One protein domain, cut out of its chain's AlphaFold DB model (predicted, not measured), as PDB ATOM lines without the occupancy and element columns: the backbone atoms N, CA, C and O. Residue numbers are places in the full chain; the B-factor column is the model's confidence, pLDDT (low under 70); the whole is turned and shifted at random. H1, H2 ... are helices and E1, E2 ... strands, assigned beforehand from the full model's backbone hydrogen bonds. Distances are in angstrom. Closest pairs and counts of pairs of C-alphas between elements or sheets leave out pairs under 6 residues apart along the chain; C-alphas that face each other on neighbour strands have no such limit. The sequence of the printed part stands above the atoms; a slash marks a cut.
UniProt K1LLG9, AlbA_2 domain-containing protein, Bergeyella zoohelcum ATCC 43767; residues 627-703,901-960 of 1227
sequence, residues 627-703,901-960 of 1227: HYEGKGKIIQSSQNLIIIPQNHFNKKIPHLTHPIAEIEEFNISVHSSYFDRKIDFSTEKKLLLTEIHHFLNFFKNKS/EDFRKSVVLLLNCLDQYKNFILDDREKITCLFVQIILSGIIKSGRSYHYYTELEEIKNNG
ATOM      1  N   HIS A 627     275.916 365.066 383.512       64.81
ATOM      2  CA  HIS A 627     275.412 364.158 382.488       64.81
ATOM      3  C   HIS A 627     276.506 363.699 381.522       64.81
ATOM      4  O   HIS A 627     277.414 364.448 381.174       64.81
ATOM      5  N   TYR A 628     276.377 362.459 381.060       67.06
ATOM      6  CA  TYR A 628     277.185 361.876 379.996       67.06
ATOM      7  C   TYR A 628     276.313 361.646 378.776       67.06
ATOM      8  O   TYR A 628     275.320 360.920 378.848       67.06
ATOM      9  N   GLU A 629     276.701 362.232 377.647       63.69
ATOM     10  CA  GLU A 629     276.016 362.068 376.369       63.69
ATOM     11  C   GLU A 629     276.919 361.353 375.362       63.69
ATOM     12  O   GLU A 629     277.906 361.888 374.859       63.69
ATOM     13  N   GLY A 630     276.552 360.110 375.051       63.62
ATOM     14  CA  GLY A 630     277.199 359.282 374.040       63.62
ATOM     15  C   GLY A 630     276.214 358.898 372.937       63.62
ATOM     16  O   GLY A 630     275.657 359.740 372.219       63.62
ATOM     17  N   LYS A 631     276.000 357.586 372.781       67.56
ATOM     18  CA  LYS A 631     274.891 357.037 371.981       67.56
ATOM     19  C   LYS A 631     273.562 357.026 372.754       67.56
ATOM     20  O   LYS A 631     272.519 357.038 372.115       67.56
ATOM     21  N   GLY A 632     273.612 357.053 374.086       81.94
ATOM     22  CA  GLY A 632     272.498 357.345 374.997       81.94
ATOM     23  C   GLY A 632     272.877 358.480 375.956       81.94
ATOM     24  O   GLY A 632     273.846 359.195 375.687       81.94
ATOM     25  N   LYS A 633     272.157 358.616 377.071       84.00
ATOM     26  CA  LYS A 633     272.399 359.642 378.093       84.00
ATOM     27  C   LYS A 633     272.374 359.038 379.495       84.00
ATOM     28  O   LYS A 633     271.521 358.209 379.779       84.00
ATOM     29  N   ILE A 634     273.297 359.439 380.360       85.38
ATOM     30  CA  ILE A 634     273.267 359.116 381.794       85.38
ATOM     31  C   ILE A 634     273.235 360.442 382.540       85.38
ATOM     32  O   ILE A 634     274.017 361.330 382.216       85.38
ATOM     33  N   ILE A 635     272.327 360.584 383.497       82.69
ATOM     34  CA  ILE A 635     272.183 361.766 384.344       82.69
ATOM     35  C   ILE A 635     272.398 361.300 385.778       82.69
ATOM     36  O   ILE A 635     271.735 360.373 386.245       82.69
ATOM     37  N   GLN A 636     273.338 361.928 386.470       77.19
ATOM     38  CA  GLN A 636     273.498 361.730 387.899       77.19
ATOM     39  C   GLN A 636     272.445 362.568 388.615       77.19
ATOM     40  O   GLN A 636     272.330 363.750 388.311       77.19
ATOM     41  N   SER A 637     271.659 361.953 389.504       72.69
ATOM     42  CA  SER A 637     270.675 362.618 390.367       72.69
ATOM     43  C   SER A 637     271.116 362.549 391.838       72.69
ATOM     44  O   SER A 637     272.036 361.807 392.185       72.69
ATOM     45  N   SER A 638     270.458 363.306 392.721       65.81
ATOM     46  CA  SER A 638     270.734 363.288 394.167       65.81
ATOM     47  C   SER A 638     270.377 361.960 394.846       65.81
ATOM     48  O   SER A 638     270.784 361.722 395.981       65.81
ATOM     49  N   GLN A 639     269.610 361.093 394.178       67.25
ATOM     50  CA  GLN A 639     269.089 359.850 394.753       67.25
ATOM     51  C   GLN A 639     269.498 358.600 393.961       67.25
ATOM     52  O   GLN A 639     269.631 357.529 394.556       67.25
ATOM     53  N   ASN A 640     269.702 358.714 392.645       79.12
ATOM     54  CA  ASN A 640     269.960 357.592 391.740       79.12
ATOM     55  C   ASN A 640     270.646 358.024 390.425       79.12
ATOM     56  O   ASN A 640     270.724 359.204 390.088       79.12
ATOM     57  N   LEU A 641     271.126 357.052 389.649       87.06
ATOM     58  CA  LEU A 641     271.552 357.271 388.264       87.06
ATOM     59  C   LEU A 641     270.363 357.092 387.315       87.06
ATOM     60  O   LEU A 641     269.802 356.001 387.231       87.06
ATOM     61  N   ILE A 642     270.031 358.133 386.556       88.62
ATOM     62  CA  ILE A 642     269.019 358.081 385.500       88.62
ATOM     63  C   ILE A 642     269.706 357.701 384.185       88.62
ATOM     64  O   ILE A 642     270.575 358.418 383.689       88.62
ATOM     65  N   ILE A 643     269.304 356.587 383.583       90.50
ATOM     66  CA  ILE A 643     269.892 356.040 382.359       90.50
ATOM     67  C   ILE A 643     268.875 356.097 381.225       90.50
ATOM     68  O   ILE A 643     267.783 355.548 381.329       90.50
ATOM     69  N   ILE A 644     269.265 356.686 380.098       89.62
ATOM     70  CA  ILE A 644     268.515 356.695 378.840       89.62
ATOM     71  C   ILE A 644     269.334 355.928 377.790       89.62
ATOM     72  O   ILE A 644     270.289 356.477 377.223       89.62
ATOM     73  N   PRO A 645     269.011 354.651 377.523       87.81
ATOM     74  CA  PRO A 645     269.754 353.815 376.582       87.81
ATOM     75  C   PRO A 645     269.705 354.351 375.149       87.81
ATOM     76  O   PRO A 645     268.786 355.075 374.773       87.81
ATOM     77  N   GLN A 646     270.664 353.955 374.307       82.75
ATOM     78  CA  GLN A 646     270.762 354.448 372.924       82.75
ATOM     79  C   GLN A 646     269.464 354.278 372.126       82.75
ATOM     80  O   GLN A 646     269.037 355.184 371.416       82.75
ATOM     81  N   ASN A 647     268.846 353.106 372.222       82.00
ATOM     82  CA  ASN A 647     267.611 352.766 371.523       82.00
ATOM     83  C   ASN A 647     266.362 353.451 372.107       82.00
ATOM     84  O   ASN A 647     265.266 353.250 371.598       82.00
ATOM     85  N   HIS A 648     266.522 354.269 373.142       85.69
ATOM     86  CA  HIS A 648     265.457 355.061 373.745       85.69
ATOM     87  C   HIS A 648     265.818 356.543 373.858       85.69
ATOM     88  O   HIS A 648     264.996 357.329 374.317       85.69
ATOM     89  N   PHE A 649     267.011 356.954 373.419       83.75
ATOM     90  CA  PHE A 649     267.480 358.328 373.528       83.75
ATOM     91  C   PHE A 649     267.222 359.112 372.240       83.75
ATOM     92  O   PHE A 649     267.727 358.767 371.169       83.75
ATOM     93  N   ASN A 650     266.468 360.205 372.348       76.12
ATOM     94  CA  ASN A 650     266.232 361.130 371.245       76.12
ATOM     95  C   ASN A 650     266.967 362.454 371.480       76.12
ATOM     96  O   ASN A 650     266.486 363.322 372.209       76.12
ATOM     97  N   LYS A 651     268.093 362.638 370.781       69.12
ATOM     98  CA  LYS A 651     268.919 363.854 370.867       69.12
ATOM     99  C   LYS A 651     268.173 365.153 370.542       69.12
ATOM    100  O   LYS A 651     268.614 366.205 370.971       69.12
ATOM    101  N   LYS A 652     267.057 365.098 369.801       65.81
ATOM    102  CA  LYS A 652     266.269 366.292 369.437       65.81
ATOM    103  C   LYS A 652     265.359 366.793 370.566       65.81
ATOM    104  O   LYS A 652     264.901 367.925 370.506       65.81
ATOM    105  N   ILE A 653     265.060 365.955 371.559       68.69
ATOM    106  CA  ILE A 653     264.219 366.294 372.723       68.69
ATOM    107  C   ILE A 653     264.867 365.749 374.006       68.69
ATOM    108  O   ILE A 653     264.273 364.933 374.710       68.69
ATOM    109  N   PRO A 654     266.103 366.173 374.319       60.16
ATOM    110  CA  PRO A 654     266.930 365.537 375.344       60.16
ATOM    111  C   PRO A 654     266.369 365.684 376.768       60.16
ATOM    112  O   PRO A 654     266.794 364.956 377.662       60.16
ATOM    113  N   HIS A 655     265.428 366.609 376.979       68.25
ATOM    114  CA  HIS A 655     264.775 366.868 378.264       68.25
ATOM    115  C   HIS A 655     263.490 366.055 378.472       68.25
ATOM    116  O   HIS A 655     263.070 365.859 379.610       68.25
ATOM    117  N   LEU A 656     262.848 365.578 377.398       71.62
ATOM    118  CA  LEU A 656     261.630 364.782 377.525       71.62
ATOM    119  C   LEU A 656     262.021 363.342 377.847       71.62
ATOM    120  O   LEU A 656     262.645 362.666 377.028       71.62
ATOM    121  N   THR A 657     261.652 362.875 379.038       80.94
ATOM    122  CA  THR A 657     261.917 361.504 379.468       80.94
ATOM    123  C   THR A 657     260.706 360.913 380.182       80.94
ATOM    124  O   THR A 657     260.001 361.600 380.918       80.94
ATOM    125  N   HIS A 658     260.468 359.628 379.957       83.06
ATOM    126  CA  HIS A 658     259.451 358.834 380.629       83.06
ATOM    127  C   HIS A 658     260.148 357.738 381.443       83.06
ATOM    128  O   HIS A 658     260.970 357.017 380.867       83.06
ATOM    129  N   PRO A 659     259.852 357.592 382.746       87.69
ATOM    130  CA  PRO A 659     260.423 356.525 383.558       87.69
ATOM    131  C   PRO A 659     259.861 355.175 383.107       87.69
ATOM    132  O   PRO A 659     258.644 354.970 383.076       87.69
ATOM    133  N   ILE A 660     260.762 354.264 382.758       91.12
ATOM    134  CA  ILE A 660     260.458 352.909 382.293       91.12
ATOM    135  C   ILE A 660     260.613 351.905 383.427       91.12
ATOM    136  O   ILE A 660     259.788 351.007 383.571       91.12
ATOM    137  N   ALA A 661     261.662 352.055 384.228       91.12
ATOM    138  CA  ALA A 661     262.028 351.075 385.233       91.12
ATOM    139  C   ALA A 661     262.768 351.742 386.396       91.12
ATOM    140  O   ALA A 661     263.568 352.652 386.180       91.12
ATOM    141  N   GLU A 662     262.538 351.252 387.608       90.75
ATOM    142  CA  GLU A 662     263.294 351.623 388.805       90.75
ATOM    143  C   GLU A 662     263.914 350.356 389.391       90.75
ATOM    144  O   GLU A 662     263.234 349.349 389.582       90.75
ATOM    145  N   ILE A 663     265.226 350.389 389.606       90.94
ATOM    146  CA  ILE A 663     266.018 349.263 390.096       90.94
ATOM    147  C   ILE A 663     266.679 349.720 391.394       90.94
ATOM    148  O   ILE A 663     267.827 350.175 391.407       90.94
ATOM    149  N   GLU A 664     265.910 349.641 392.482       86.19
ATOM    150  CA  GLU A 664     266.305 350.121 393.814       86.19
ATOM    151  C   GLU A 664     267.619 349.491 394.286       86.19
ATOM    152  O   GLU A 664     268.495 350.195 394.782       86.19
ATOM    153  N   GLU A 665     267.797 348.192 394.023       84.38
ATOM    154  CA  GLU A 665     268.993 347.414 394.374       84.38
ATOM    155  C   GLU A 665     270.300 348.053 393.868       84.38
ATOM    156  O   GLU A 665     271.337 347.966 394.521       84.38
ATOM    157  N   PHE A 666     270.257 348.755 392.730       88.69
ATOM    158  CA  PHE A 666     271.429 349.411 392.149       88.69
ATOM    159  C   PHE A 666     271.365 350.943 392.193       88.69
ATOM    160  O   PHE A 666     272.260 351.589 391.655       88.69
ATOM    161  N   ASN A 667     270.341 351.537 392.819       89.06
ATOM    162  CA  ASN A 667     270.034 352.973 392.747       89.06
ATOM    163  C   ASN A 667     270.057 353.497 391.295       89.06
ATOM    164  O   ASN A 667     270.704 354.503 390.990       89.06
ATOM    165  N   ILE A 668     269.383 352.790 390.384       92.06
ATOM    166  CA  ILE A 668     269.312 353.137 388.959       92.06
ATOM    167  C   ILE A 668     267.851 353.287 388.544       92.06
ATOM    168  O   ILE A 668     267.030 352.413 388.819       92.06
ATOM    169  N   SER A 669     267.536 354.355 387.817       92.38
ATOM    170  CA  SER A 669     266.287 354.478 387.071       92.38
ATOM    171  C   SER A 669     266.565 354.468 385.571       92.38
ATOM    172  O   SER A 669     267.517 355.069 385.077       92.38
ATOM    173  N   VAL A 670     265.733 353.762 384.815       93.00
ATOM    174  CA  VAL A 670     265.826 353.670 383.358       93.00
ATOM    175  C   VAL A 670     264.692 354.472 382.749       93.00
ATOM    176  O   VAL A 670     263.527 354.296 383.099       93.00
ATOM    177  N   HIS A 671     265.039 355.376 381.845       92.44
ATOM    178  CA  HIS A 671     264.138 356.321 381.207       92.44
ATOM    179  C   HIS A 671     264.193 356.180 379.680       92.44
ATOM    180  O   HIS A 671     265.135 355.630 379.107       92.44
ATOM    181  N   SER A 672     263.174 356.709 379.006       86.44
ATOM    182  CA  SER A 672     263.073 356.740 377.546       86.44
ATOM    183  C   SER A 672     262.578 358.098 377.059       86.44
ATOM    184  O   SER A 672     261.654 358.664 377.635       86.44
ATOM    185  N   SER A 673     263.144 358.614 375.966       84.06
ATOM    186  CA  SER A 673     262.620 359.794 375.260       84.06
ATOM    187  C   SER A 673     261.320 359.512 374.498       84.06
ATOM    188  O   SER A 673     260.712 360.423 373.938       84.06
ATOM    189  N   TYR A 674     260.902 358.248 374.446       79.06
ATOM    190  CA  TYR A 674     259.664 357.785 373.831       79.06
ATOM    191  C   TYR A 674     258.765 357.135 374.878       79.06
ATOM    192  O   TYR A 674     259.257 356.524 375.827       79.06
ATOM    193  N   PHE A 675     257.454 357.205 374.669       75.44
ATOM    194  CA  PHE A 675     256.519 356.405 375.448       75.44
ATOM    195  C   PHE A 675     256.734 354.917 375.138       75.44
ATOM    196  O   PHE A 675     256.655 354.508 373.976       75.44
ATOM    197  N   ASP A 676     257.015 354.132 376.171       76.69
ATOM    198  CA  ASP A 676     257.140 352.677 376.108       76.69
ATOM    199  C   ASP A 676     256.574 352.056 377.396       76.69
ATOM    200  O   ASP A 676     256.281 352.765 378.365       76.69
ATOM    201  N   ARG A 677     256.360 350.740 377.397       78.94
ATOM    202  CA  ARG A 677     255.837 350.008 378.554       78.94
ATOM    203  C   ARG A 677     256.851 350.017 379.691       78.94
ATOM    204  O   ARG A 677     258.044 349.837 379.466       78.94
ATOM    205  N   LYS A 678     256.353 350.186 380.918       87.31
ATOM    206  CA  LYS A 678     257.169 349.988 382.117       87.31
ATOM    207  C   LYS A 678     257.554 348.515 382.252       87.31
ATOM    208  O   LYS A 678     256.751 347.656 381.898       87.31
ATOM    209  N   ILE A 679     258.751 348.263 382.771       90.00
ATOM    210  CA  ILE A 679     259.238 346.915 383.084       90.00
ATOM    211  C   ILE A 679     259.079 346.704 384.587       90.00
ATOM    212  O   ILE A 679     259.564 347.522 385.372       90.00
ATOM    213  N   ASP A 680     258.420 345.617 384.980       88.00
ATOM    214  CA  ASP A 680     258.262 345.246 386.387       88.00
ATOM    215  C   ASP A 680     259.183 344.068 386.738       88.00
ATOM    216  O   ASP A 680     258.925 342.911 386.394       88.00
ATOM    217  N   PHE A 681     260.266 344.365 387.461       87.00
ATOM    218  CA  PHE A 681     261.265 343.378 387.888       87.00
ATOM    219  C   PHE A 681     260.763 342.404 388.964       87.00
ATOM    220  O   PHE A 681     261.446 341.423 389.254       87.00
ATOM    221  N   SER A 682     259.576 342.633 389.539       84.25
ATOM    222  CA  SER A 682     258.949 341.704 390.485       84.25
ATOM    223  C   SER A 682     258.176 340.565 389.802       84.25
ATOM    224  O   SER A 682     257.806 339.587 390.458       84.25
ATOM    225  N   THR A 683     257.966 340.658 388.483       86.31
ATOM    226  CA  THR A 683     257.204 339.677 387.699       86.31
ATOM    227  C   THR A 683     257.912 338.325 387.544       86.31
ATOM    228  O   THR A 683     259.057 338.106 387.954       86.31
ATOM    229  N   GLU A 684     257.202 337.355 386.961       85.75
ATOM    230  CA  GLU A 684     257.752 336.033 386.664       85.75
ATOM    231  C   GLU A 684     258.882 336.115 385.620       85.75
ATOM    232  O   GLU A 684     258.771 336.826 384.620       85.75
ATOM    233  N   LYS A 685     259.939 335.306 385.798       84.31
ATOM    234  CA  LYS A 685     261.140 335.232 384.939       84.31
ATOM    235  C   LYS A 685     260.845 335.326 383.435       84.31
ATOM    236  O   LYS A 685     261.518 336.060 382.715       84.31
ATOM    237  N   LYS A 686     259.860 334.568 382.942       82.25
ATOM    238  CA  LYS A 686     259.520 334.510 381.511       82.25
ATOM    239  C   LYS A 686     258.929 335.826 380.998       82.25
ATOM    240  O   LYS A 686     259.257 336.252 379.887       82.25
ATOM    241  N   LEU A 687     258.066 336.456 381.795       85.44
ATOM    242  CA  LEU A 687     257.471 337.745 381.464       85.44
ATOM    243  C   LEU A 687     258.545 338.836 381.492       85.44
ATOM    244  O   LEU A 687     258.713 339.527 380.491       85.44
ATOM    245  N   LEU A 688     259.354 338.871 382.555       88.00
ATOM    246  CA  LEU A 688     260.471 339.801 382.706       88.00
ATOM    247  C   LEU A 688     261.454 339.733 381.525       88.00
ATOM    248  O   LEU A 688     261.802 340.756 380.937       88.00
ATOM    249  N   LEU A 689     261.857 338.525 381.114       85.69
ATOM    250  CA  LEU A 689     262.697 338.334 379.927       85.69
ATOM    251  C   LEU A 689     262.033 338.905 378.673       85.69
ATOM    252  O   LEU A 689     262.694 339.578 377.886       85.69
ATOM    253  N   THR A 690     260.742 338.647 378.474       84.19
ATOM    254  CA  THR A 690     260.009 339.124 377.293       84.19
ATOM    255  C   THR A 690     259.951 340.651 377.251       84.19
ATOM    256  O   THR A 690     260.202 341.243 376.200       84.19
ATOM    257  N   GLU A 691     259.680 341.290 378.390       87.38
ATOM    258  CA  GLU A 691     259.647 342.749 378.530       87.38
ATOM    259  C   GLU A 691     261.019 343.378 378.259       87.38
ATOM    260  O   GLU A 691     261.123 344.298 377.444       87.38
ATOM    261  N   ILE A 692     262.089 342.821 378.833       90.19
ATOM    262  CA  ILE A 692     263.465 343.280 378.592       90.19
ATOM    263  C   ILE A 692     263.852 343.136 377.114       90.19
ATOM    264  O   ILE A 692     264.416 344.061 376.530       90.19
ATOM    265  N   HIS A 693     263.528 342.011 376.470       86.19
ATOM    266  CA  HIS A 693     263.821 341.823 375.044       86.19
ATOM    267  C   HIS A 693     263.039 342.796 374.159       86.19
ATOM    268  O   HIS A 693     263.573 343.252 373.144       86.19
ATOM    269  N   HIS A 694     261.786 343.101 374.511       83.25
ATOM    270  CA  HIS A 694     260.987 344.094 373.798       83.25
ATOM    271  C   HIS A 694     261.645 345.471 373.872       83.25
ATOM    272  O   HIS A 694     261.887 346.088 372.832       83.25
ATOM    273  N   PHE A 695     262.018 345.885 375.084       88.31
ATOM    274  CA  PHE A 695     262.701 347.144 375.344       88.31
ATOM    275  C   PHE A 695     264.027 347.235 374.573       88.31
ATOM    276  O   PHE A 695     264.217 348.130 373.756       88.31
ATOM    277  N   LEU A 696     264.928 346.253 374.713       86.44
ATOM    278  CA  LEU A 696     266.227 346.257 374.022       86.44
ATOM    279  C   LEU A 696     266.101 346.280 372.480       86.44
ATOM    280  O   LEU A 696     266.987 346.797 371.797       86.44
ATOM    281  N   ASN A 697     264.995 345.775 371.917       79.88
ATOM    282  CA  ASN A 697     264.740 345.726 370.471       79.88
ATOM    283  C   ASN A 697     263.782 346.815 369.944       79.88
ATOM    284  O   ASN A 697     263.376 346.745 368.780       79.88
ATOM    285  N   PHE A 698     263.459 347.840 370.742       72.75
ATOM    286  CA  PHE A 698     262.471 348.886 370.425       72.75
ATOM    287  C   PHE A 698     262.571 349.478 369.001       72.75
ATOM    288  O   PHE A 698     261.554 349.652 368.328       72.75
ATOM    289  N   PHE A 699     263.783 349.734 368.483       56.59
ATOM    290  CA  PHE A 699     263.972 350.236 367.108       56.59
ATOM    291  C   PHE A 699     264.107 349.153 366.032       56.59
ATOM    292  O   PHE A 699     263.749 349.412 364.885       56.59
ATOM    293  N   LYS A 700     264.577 347.943 366.368       49.44
ATOM    294  CA  LYS A 700     264.691 346.829 365.404       49.44
ATOM    295  C   LYS A 700     263.321 346.288 364.986       49.44
ATOM    296  O   LYS A 700     263.160 345.849 363.858       49.44
ATOM    297  N   ASN A 701     262.327 346.385 365.867       39.62
ATOM    298  CA  ASN A 701     260.951 345.962 365.587       39.62
ATOM    299  C   ASN A 701     260.070 347.068 364.969       39.62
ATOM    300  O   ASN A 701     258.926 346.796 364.607       39.62
ATOM    301  N   LYS A 702     260.575 348.306 364.845       41.47
ATOM    302  CA  LYS A 702     259.890 349.411 364.142       41.47
ATOM    303  C   LYS A 702     260.185 349.450 362.639       41.47
ATOM    304  O   LYS A 702     259.428 350.084 361.905       41.47
ATOM    305  N   SER A 703     261.230 348.770 362.164       41.06
ATOM    306  CA  SER A 703     261.434 348.555 360.729       41.06
ATOM    307  C   SER A 703     260.550 347.402 360.254       41.06
ATOM    308  O   SER A 703     260.696 346.289 360.750       41.06
ATOM    309  N   GLU A 901     285.570 361.985 380.145       65.50
ATOM    310  CA  GLU A 901     286.442 360.832 380.444       65.50
ATOM    311  C   GLU A 901     286.308 360.316 381.882       65.50
ATOM    312  O   GLU A 901     286.243 359.107 382.106       65.50
ATOM    313  N   ASP A 902     286.206 361.200 382.872       69.69
ATOM    314  CA  ASP A 902     286.121 360.773 384.272       69.69
ATOM    315  C   ASP A 902     284.771 360.123 384.597       69.69
ATOM    316  O   ASP A 902     284.727 359.086 385.263       69.69
ATOM    317  N   PHE A 903     283.676 360.622 384.016       74.62
ATOM    318  CA  PHE A 903     282.373 359.966 384.124       74.62
ATOM    319  C   PHE A 903     282.358 358.596 383.426       74.62
ATOM    320  O   PHE A 903     281.836 357.616 383.964       74.62
ATOM    321  N   ARG A 904     282.988 358.485 382.247       78.25
ATOM    322  CA  ARG A 904     283.169 357.199 381.555       78.25
ATOM    323  C   ARG A 904     283.910 356.196 382.446       78.25
ATOM    324  O   ARG A 904     283.479 355.044 382.525       78.25
ATOM    325  N   LYS A 905     284.974 356.614 383.144       83.06
ATOM    326  CA  LYS A 905     285.704 355.767 384.109       83.06
ATOM    327  C   LYS A 905     284.808 355.308 385.267       83.06
ATOM    328  O   LYS A 905     284.854 354.125 385.603       83.06
ATOM    329  N   SER A 906     283.941 356.168 385.809       83.50
ATOM    330  CA  SER A 906     282.944 355.770 386.824       83.50
ATOM    331  C   SER A 906     281.977 354.703 386.322       83.50
ATOM    332  O   SER A 906     281.710 353.734 387.032       83.50
ATOM    333  N   VAL A 907     281.489 354.821 385.083       85.62
ATOM    334  CA  VAL A 907     280.603 353.808 384.483       85.62
ATOM    335  C   VAL A 907     281.335 352.480 384.268       85.62
ATOM    336  O   VAL A 907     280.770 351.417 384.520       85.62
ATOM    337  N   VAL A 908     282.603 352.515 383.846       87.06
ATOM    338  CA  VAL A 908     283.438 351.303 383.742       87.06
ATOM    339  C   VAL A 908     283.627 350.652 385.112       87.06
ATOM    340  O   VAL A 908     283.520 349.431 385.233       87.06
ATOM    341  N   LEU A 909     283.864 351.448 386.154       87.81
ATOM    342  CA  LEU A 909     283.990 350.941 387.515       87.81
ATOM    343  C   LEU A 909     282.675 350.326 388.021       87.81
ATOM    344  O   LEU A 909     282.711 349.257 388.626       87.81
ATOM    345  N   LEU A 910     281.526 350.931 387.701       90.94
ATOM    346  CA  LEU A 910     280.204 350.378 388.008       90.94
ATOM    347  C   LEU A 910     279.961 349.040 387.300       90.94
ATOM    348  O   LEU A 910     279.491 348.098 387.932       90.94
ATOM    349  N   LEU A 911     280.332 348.917 386.020       90.31
ATOM    350  CA  LEU A 911     280.270 347.640 385.299       90.31
ATOM    351  C   LEU A 911     281.115 346.563 385.988       90.31
ATOM    352  O   LEU A 911     280.642 345.443 386.141       90.31
ATOM    353  N   ASN A 912     282.313 346.912 386.472       88.62
ATOM    354  CA  ASN A 912     283.162 345.979 387.216       88.62
ATOM    355  C   ASN A 912     282.541 345.565 388.569       88.62
ATOM    356  O   ASN A 912     282.702 344.417 388.979       88.62
ATOM    357  N   CYS A 913     281.829 346.467 389.259       90.44
ATOM    358  CA  CYS A 913     281.052 346.111 390.453       90.44
ATOM    359  C   CYS A 913     279.923 345.134 390.109       90.44
ATOM    360  O   CYS A 913     279.743 344.150 390.816       90.44
ATOM    361  N   LEU A 914     279.189 345.380 389.020       91.00
ATOM    362  CA  LEU A 914     278.100 344.509 388.570       91.00
ATOM    363  C   LEU A 914     278.613 343.138 388.105       91.00
ATOM    364  O   LEU A 914     278.002 342.125 388.426       91.00
ATOM    365  N   ASP A 915     279.761 343.089 387.418       87.50
ATOM    366  CA  ASP A 915     280.424 341.834 387.037       87.50
ATOM    367  C   ASP A 915     280.744 340.992 388.281       87.50
ATOM    368  O   ASP A 915     280.399 339.814 388.334       87.50
ATOM    369  N   GLN A 916     281.311 341.617 389.318       86.56
ATOM    370  CA  GLN A 916     281.564 340.958 390.600       86.56
ATOM    371  C   GLN A 916     280.258 340.589 391.325       86.56
ATOM    372  O   GLN A 916     280.194 339.557 391.985       86.56
ATOM    373  N   TYR A 917     279.200 341.395 391.189       88.19
ATOM    374  CA  TYR A 917     277.915 341.182 391.863       88.19
ATOM    375  C   TYR A 917     277.222 339.923 391.350       88.19
ATOM    376  O   TYR A 917     276.687 339.163 392.152       88.19
ATOM    377  N   LYS A 918     277.332 339.626 390.048       84.56
ATOM    378  CA  LYS A 918     276.835 338.369 389.465       84.56
ATOM    379  C   LYS A 918     277.412 337.122 390.135       84.56
ATOM    380  O   LYS A 918     276.724 336.109 390.171       84.56
ATOM    381  N   ASN A 919     278.614 337.199 390.712       79.81
ATOM    382  CA  ASN A 919     279.207 336.084 391.451       79.81
ATOM    383  C   ASN A 919     278.517 335.825 392.801       79.81
ATOM    384  O   ASN A 919     278.741 334.772 393.375       79.81
ATOM    385  N   PHE A 920     277.700 336.736 393.329       80.25
ATOM    386  CA  PHE A 920     276.974 336.532 394.590       80.25
ATOM    387  C   PHE A 920     275.504 336.145 394.381       80.25
ATOM    388  O   PHE A 920     274.847 335.696 395.320       80.25
ATOM    389  N   ILE A 921     274.979 336.316 393.163       79.81
ATOM    390  CA  ILE A 921     273.579 336.039 392.844       79.81
ATOM    391  C   ILE A 921     273.381 334.551 392.545       79.81
ATOM    392  O   ILE A 921     274.062 333.983 391.692       79.81
ATOM    393  N   LEU A 922     272.361 333.957 393.167       66.06
ATOM    394  CA  LEU A 922     271.846 332.630 392.812       66.06
ATOM    395  C   LEU A 922     270.450 332.676 392.154       66.06
ATOM    396  O   LEU A 922     270.068 331.707 391.505       66.06
ATOM    397  N   ASP A 923     269.690 333.773 392.300       81.56
ATOM    398  CA  ASP A 923     268.376 333.941 391.656       81.56
ATOM    399  C   ASP A 923     268.527 334.386 390.192       81.56
ATOM    400  O   ASP A 923     269.078 335.447 389.887       81.56
ATOM    401  N   ASP A 924     267.964 333.602 389.273       80.25
ATOM    402  CA  ASP A 924     267.926 333.916 387.846       80.25
ATOM    403  C   ASP A 924     267.305 335.291 387.562       80.25
ATOM    404  O   ASP A 924     267.719 335.958 386.613       80.25
ATOM    405  N   ARG A 925     266.319 335.737 388.356       86.00
ATOM    406  CA  ARG A 925     265.687 337.055 388.151       86.00
ATOM    407  C   ARG A 925     266.641 338.194 388.470       86.00
ATOM    408  O   ARG A 925     266.792 339.095 387.651       86.00
ATOM    409  N   GLU A 926     267.323 338.134 389.608       86.31
ATOM    410  CA  GLU A 926     268.355 339.112 389.964       86.31
ATOM    411  C   GLU A 926     269.488 339.117 388.928       86.31
ATOM    412  O   GLU A 926     269.978 340.184 388.546       86.31
ATOM    413  N   LYS A 927     269.851 337.942 388.397       87.88
ATOM    414  CA  LYS A 927     270.846 337.812 387.328       87.88
ATOM    415  C   LYS A 927     270.388 338.493 386.034       87.88
ATOM    416  O   LYS A 927     271.163 339.233 385.430       87.88
ATOM    417  N   ILE A 928     269.130 338.300 385.633       90.44
ATOM    418  CA  ILE A 928     268.514 338.975 384.476       90.44
ATOM    419  C   ILE A 928     268.501 340.498 384.675       90.44
ATOM    420  O   ILE A 928     268.882 341.232 383.762       90.44
ATOM    421  N   THR A 929     268.116 340.977 385.861       91.12
ATOM    422  CA  THR A 929     268.119 342.408 386.205       91.12
ATOM    423  C   THR A 929     269.527 342.996 386.125       91.12
ATOM    424  O   THR A 929     269.725 344.057 385.531       91.12
ATOM    425  N   CYS A 930     270.528 342.290 386.660       91.69
ATOM    426  CA  CYS A 930     271.928 342.696 386.576       91.69
ATOM    427  C   CYS A 930     272.397 342.782 385.113       91.69
ATOM    428  O   CYS A 930     272.910 343.821 384.694       91.69
ATOM    429  N   LEU A 931     272.138 341.747 384.304       91.75
ATOM    430  CA  LEU A 931     272.486 341.720 382.877       91.75
ATOM    431  C   LEU A 931     271.819 342.848 382.091       91.75
ATOM    432  O   LEU A 931     272.466 343.477 381.255       91.75
ATOM    433  N   PHE A 932     270.554 343.153 382.379       93.50
ATOM    434  CA  PHE A 932     269.852 344.272 381.758       93.50
ATOM    435  C   PHE A 932     270.589 345.600 381.981       93.50
ATOM    436  O   PHE A 932     270.868 346.317 381.017       93.50
ATOM    437  N   VAL A 933     270.980 345.887 383.228       93.50
ATOM    438  CA  VAL A 933     271.753 347.091 383.578       93.50
ATOM    439  C   VAL A 933     273.127 347.090 382.901       93.50
ATOM    440  O   VAL A 933     273.550 348.105 382.340       93.50
ATOM    441  N   GLN A 934     273.813 345.946 382.887       93.25
ATOM    442  CA  GLN A 934     275.112 345.801 382.229       93.25
ATOM    443  C   GLN A 934     275.031 346.068 380.716       93.25
ATOM    444  O   GLN A 934     275.886 346.771 380.170       93.25
ATOM    445  N   ILE A 935     273.991 345.576 380.033       92.31
ATOM    446  CA  ILE A 935     273.765 345.784 378.593       92.31
ATOM    447  C   ILE A 935     273.544 347.270 378.287       92.31
ATOM    448  O   ILE A 935     274.198 347.815 377.393       92.31
ATOM    449  N   ILE A 936     272.663 347.950 379.030       91.56
ATOM    450  CA  ILE A 936     272.351 349.360 378.748       91.56
ATOM    451  C   ILE A 936     273.544 350.283 379.036       91.56
ATOM    452  O   ILE A 936     273.846 351.151 378.215       91.56
ATOM    453  N   LEU A 937     274.277 350.063 380.135       90.38
ATOM    454  CA  LEU A 937     275.465 350.851 380.481       90.38
ATOM    455  C   LEU A 937     276.593 350.634 379.467       90.38
ATOM    456  O   LEU A 937     277.136 351.600 378.925       90.38
ATOM    457  N   SER A 938     276.915 349.371 379.162       87.94
ATOM    458  CA  SER A 938     277.977 349.026 378.205       87.94
ATOM    459  C   SER A 938     277.674 349.523 376.788       87.94
ATOM    460  O   SER A 938     278.591 349.963 376.091       87.94
ATOM    461  N   GLY A 939     276.399 349.536 376.380       82.88
ATOM    462  CA  GLY A 939     275.952 350.109 375.111       82.88
ATOM    463  C   GLY A 939     276.173 351.624 375.018       82.88
ATOM    464  O   GLY A 939     276.646 352.112 373.988       82.88
ATOM    465  N   ILE A 940     275.904 352.372 376.096       83.75
ATOM    466  CA  ILE A 940     276.097 353.833 376.138       83.75
ATOM    467  C   ILE A 940     277.578 354.205 375.973       83.75
ATOM    468  O   ILE A 940     277.891 355.088 375.168       83.75
ATOM    469  N   ILE A 941     278.484 353.495 376.659       82.19
ATOM    470  CA  ILE A 941     279.939 353.737 376.591       82.19
ATOM    471  C   ILE A 941     280.643 353.001 375.432       82.19
ATOM    472  O   ILE A 941     281.868 353.073 375.319       82.19
ATOM    473  N   LYS A 942     279.901 352.306 374.556       76.38
ATOM    474  CA  LYS A 942     280.429 351.513 373.424       76.38
ATOM    475  C   LYS A 942     281.466 350.451 373.833       76.38
ATOM    476  O   LYS A 942     282.481 350.280 373.164       76.38
ATOM    477  N   SER A 943     281.229 349.745 374.934       76.00
ATOM    478  CA  SER A 943     282.085 348.633 375.355       76.00
ATOM    479  C   SER A 943     281.745 347.349 374.587       76.00
ATOM    480  O   SER A 943     280.571 346.998 374.433       76.00
ATOM    481  N   GLY A 944     282.773 346.604 374.163       68.31
ATOM    482  CA  GLY A 944     282.616 345.276 373.553       68.31
ATOM    483  C   GLY A 944     281.956 344.246 374.481       68.31
ATOM    484  O   GLY A 944     281.373 343.281 373.995       68.31
ATOM    485  N   ARG A 945     281.946 344.492 375.805       78.69
ATOM    486  CA  ARG A 945     281.268 343.633 376.796       78.69
ATOM    487  C   ARG A 945     279.752 343.523 376.570       78.69
ATOM    488  O   ARG A 945     279.153 342.530 376.965       78.69
ATOM    489  N   SER A 946     279.140 344.496 375.886       78.62
ATOM    490  CA  SER A 946     277.697 344.507 375.587       78.62
ATOM    491  C   SER A 946     277.213 343.253 374.849       78.62
ATOM    492  O   SER A 946     276.161 342.712 375.188       78.62
ATOM    493  N   TYR A 947     277.992 342.756 373.882       74.06
ATOM    494  CA  TYR A 947     277.666 341.536 373.138       74.06
ATOM    495  C   TYR A 947     277.693 340.292 374.034       74.06
ATOM    496  O   TYR A 947     276.811 339.440 373.944       74.06
ATOM    497  N   HIS A 948     278.674 340.218 374.936       76.88
ATOM    498  CA  HIS A 948     278.798 339.117 375.885       76.88
ATOM    499  C   HIS A 948     277.600 339.066 376.843       76.88
ATOM    500  O   HIS A 948     276.950 338.030 376.946       76.88
ATOM    501  N   TYR A 949     277.229 340.198 377.454       87.19
ATOM    502  CA  TYR A 949     276.068 340.261 378.350       87.19
ATOM    503  C   TYR A 949     274.747 339.937 377.641       87.19
ATOM    504  O   TYR A 949     273.890 339.260 378.205       87.19
ATOM    505  N   TYR A 950     274.578 340.390 376.394       83.25
ATOM    506  CA  TYR A 950     273.399 340.051 375.593       83.25
ATOM    507  C   TYR A 950     273.326 338.546 375.292       83.25
ATOM    508  O   TYR A 950     272.254 337.952 375.368       83.25
ATOM    509  N   THR A 951     274.465 337.920 374.986       77.56
ATOM    510  CA  THR A 951     274.543 336.471 374.739       77.56
ATOM    511  C   THR A 951     274.175 335.682 375.998       77.56
ATOM    512  O   THR A 951     273.336 334.787 375.929       77.56
ATOM    513  N   GLU A 952     274.707 336.080 377.159       81.81
ATOM    514  CA  GLU A 952     274.380 335.467 378.456       81.81
ATOM    515  C   GLU A 952     272.872 335.582 378.779       81.81
ATOM    516  O   GLU A 952     272.258 334.639 379.281       81.81
ATOM    517  N   LEU A 953     272.233 336.706 378.427       85.12
ATOM    518  CA  LEU A 953     270.786 336.895 378.585       85.12
ATOM    519  C   LEU A 953     269.959 335.939 377.694       85.12
ATOM    520  O   LEU A 953     268.937 335.411 378.141       85.12
ATOM    521  N   GLU A 954     270.385 335.700 376.449       80.31
ATOM    522  CA  GLU A 954     269.700 334.781 375.521       80.31
ATOM    523  C   GLU A 954     269.839 333.310 375.953       80.31
ATOM    524  O   GLU A 954     268.894 332.529 375.810       80.31
ATOM    525  N   GLU A 955     270.965 332.918 376.551       77.56
ATOM    526  CA  GLU A 955     271.142 331.570 377.115       77.56
ATOM    527  C   GLU A 955     270.120 331.273 378.226       77.56
ATOM    528  O   GLU A 955     269.483 330.214 378.230       77.56
ATOM    529  N   ILE A 956     269.877 332.239 379.124       78.31
ATOM    530  CA  ILE A 956     268.897 332.109 380.220       78.31
ATOM    531  C   ILE A 956     267.467 331.917 379.680       78.31
ATOM    532  O   ILE A 956     266.669 331.185 380.277       78.31
ATOM    533  N   LYS A 957     267.138 332.544 378.546       67.88
ATOM    534  CA  LYS A 957     265.842 332.415 377.864       67.88
ATOM    535  C   LYS A 957     265.659 331.046 377.209       67.88
ATOM    536  O   LYS A 957     264.580 330.463 377.318       67.88
ATOM    537  N   ASN A 958     266.706 330.509 376.587       59.25
ATOM    538  CA  ASN A 958     266.654 329.223 375.882       59.25
ATOM    539  C   ASN A 958     266.545 328.015 376.832       59.25
ATOM    540  O   ASN A 958     265.920 327.012 376.482       59.25
ATOM    541  N   ASN A 959     267.042 328.128 378.067       56.12
ATOM    542  CA  ASN A 959     266.937 327.075 379.086       56.12
ATOM    543  C   ASN A 959     265.500 326.846 379.627       56.12
ATOM    544  O   ASN A 959     265.273 325.889 380.364       56.12
ATOM    545  N   GLY A 960     264.515 327.684 379.262       48.56
ATOM    546  CA  GLY A 960     263.114 327.599 379.717       48.56
ATOM    547  C   GLY A 960     262.123 326.868 378.792       48.56
ATOM    548  O   GLY A 960     260.933 326.835 379.099       48.56
TER     549      GLY A 960
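Overview. This is residues 627 to 703 and 901 to 960 of the 1227 residues of the protein "AlbA_2 domain-containing protein" of Bergeyella zoohelcum ATCC 43767 (UniProt K1LLG9). A small twisted sheet of five strands has H3 over one face; H3 sits in the middle of the domain, with H2 and H1 on opposite sides of it and H4 folding back along it, away from the sheet. The 137 printed residues hold five named strands, then four named helices, a mixed class; the mixed sheet runs E1 E2 E3 E5 E4. The whole is compact, with a radius of gyration of the C-alphas of 14.2 A and spans of 40 by 34 by 28 A.

Arrangement. E1, residues 627 to 629, E2, 633 to 636, and E3, 641 to 644, form a meander, each strand the antiparallel neighbour of the one before; N 628 and O 634, 2.9 A, and N 635 and O 642, 2.8 A, are within hydrogen-bond range. E5, 668 to 672, is parallel to E3, with N 643 and O 669 2.8 A apart, and antiparallel to E4, 658 to 663, with N 670 and O 661 2.8 A apart. H3, residues 924 to 940, is on the sheet at a height of 10.7 A. H2, 901 to 918, is on it too: two layers, helices on one face of a sheet. H2 and H3, a helical hairpin, touch at C-alphas 911 and 934, 6.3 A. H1, 685 to 696, H3 and H4, 945 to 958, form a bundle of helices side by side. H1 touches H3 at C-alphas 685 and 925, 5.9 A, the same way at a shallow tilt of 8 degrees. H3 and H4, a helical hairpin, touch at C-alphas 935 and 946, 5.1 A, opposite ways at a shallow tilt of 31 degrees. In H1, H2, H3 and H4 every O i to N i+4 pair is within hydrogen-bond range.

Along the chain. E1 begins at C-alpha 627 (275.412, 364.158, 382.488) and H4 ends at C-alpha 958 (266.654, 329.223, 375.882). H2 measures 26.0 A, H3 24.5 A, H4 20.5 A, H1 16.3 A and E4 15.0 A.

Size, cuts and confidence. Residues 704 to 900 are not printed; C-alphas 703 and 901 are 34.1 A apart. The links E3 to E4 and E5 to H1 are long. Mean pLDDT of the printed part is 80.5; 25 residues are under 70, among them 651 to 655 and 699 to 703.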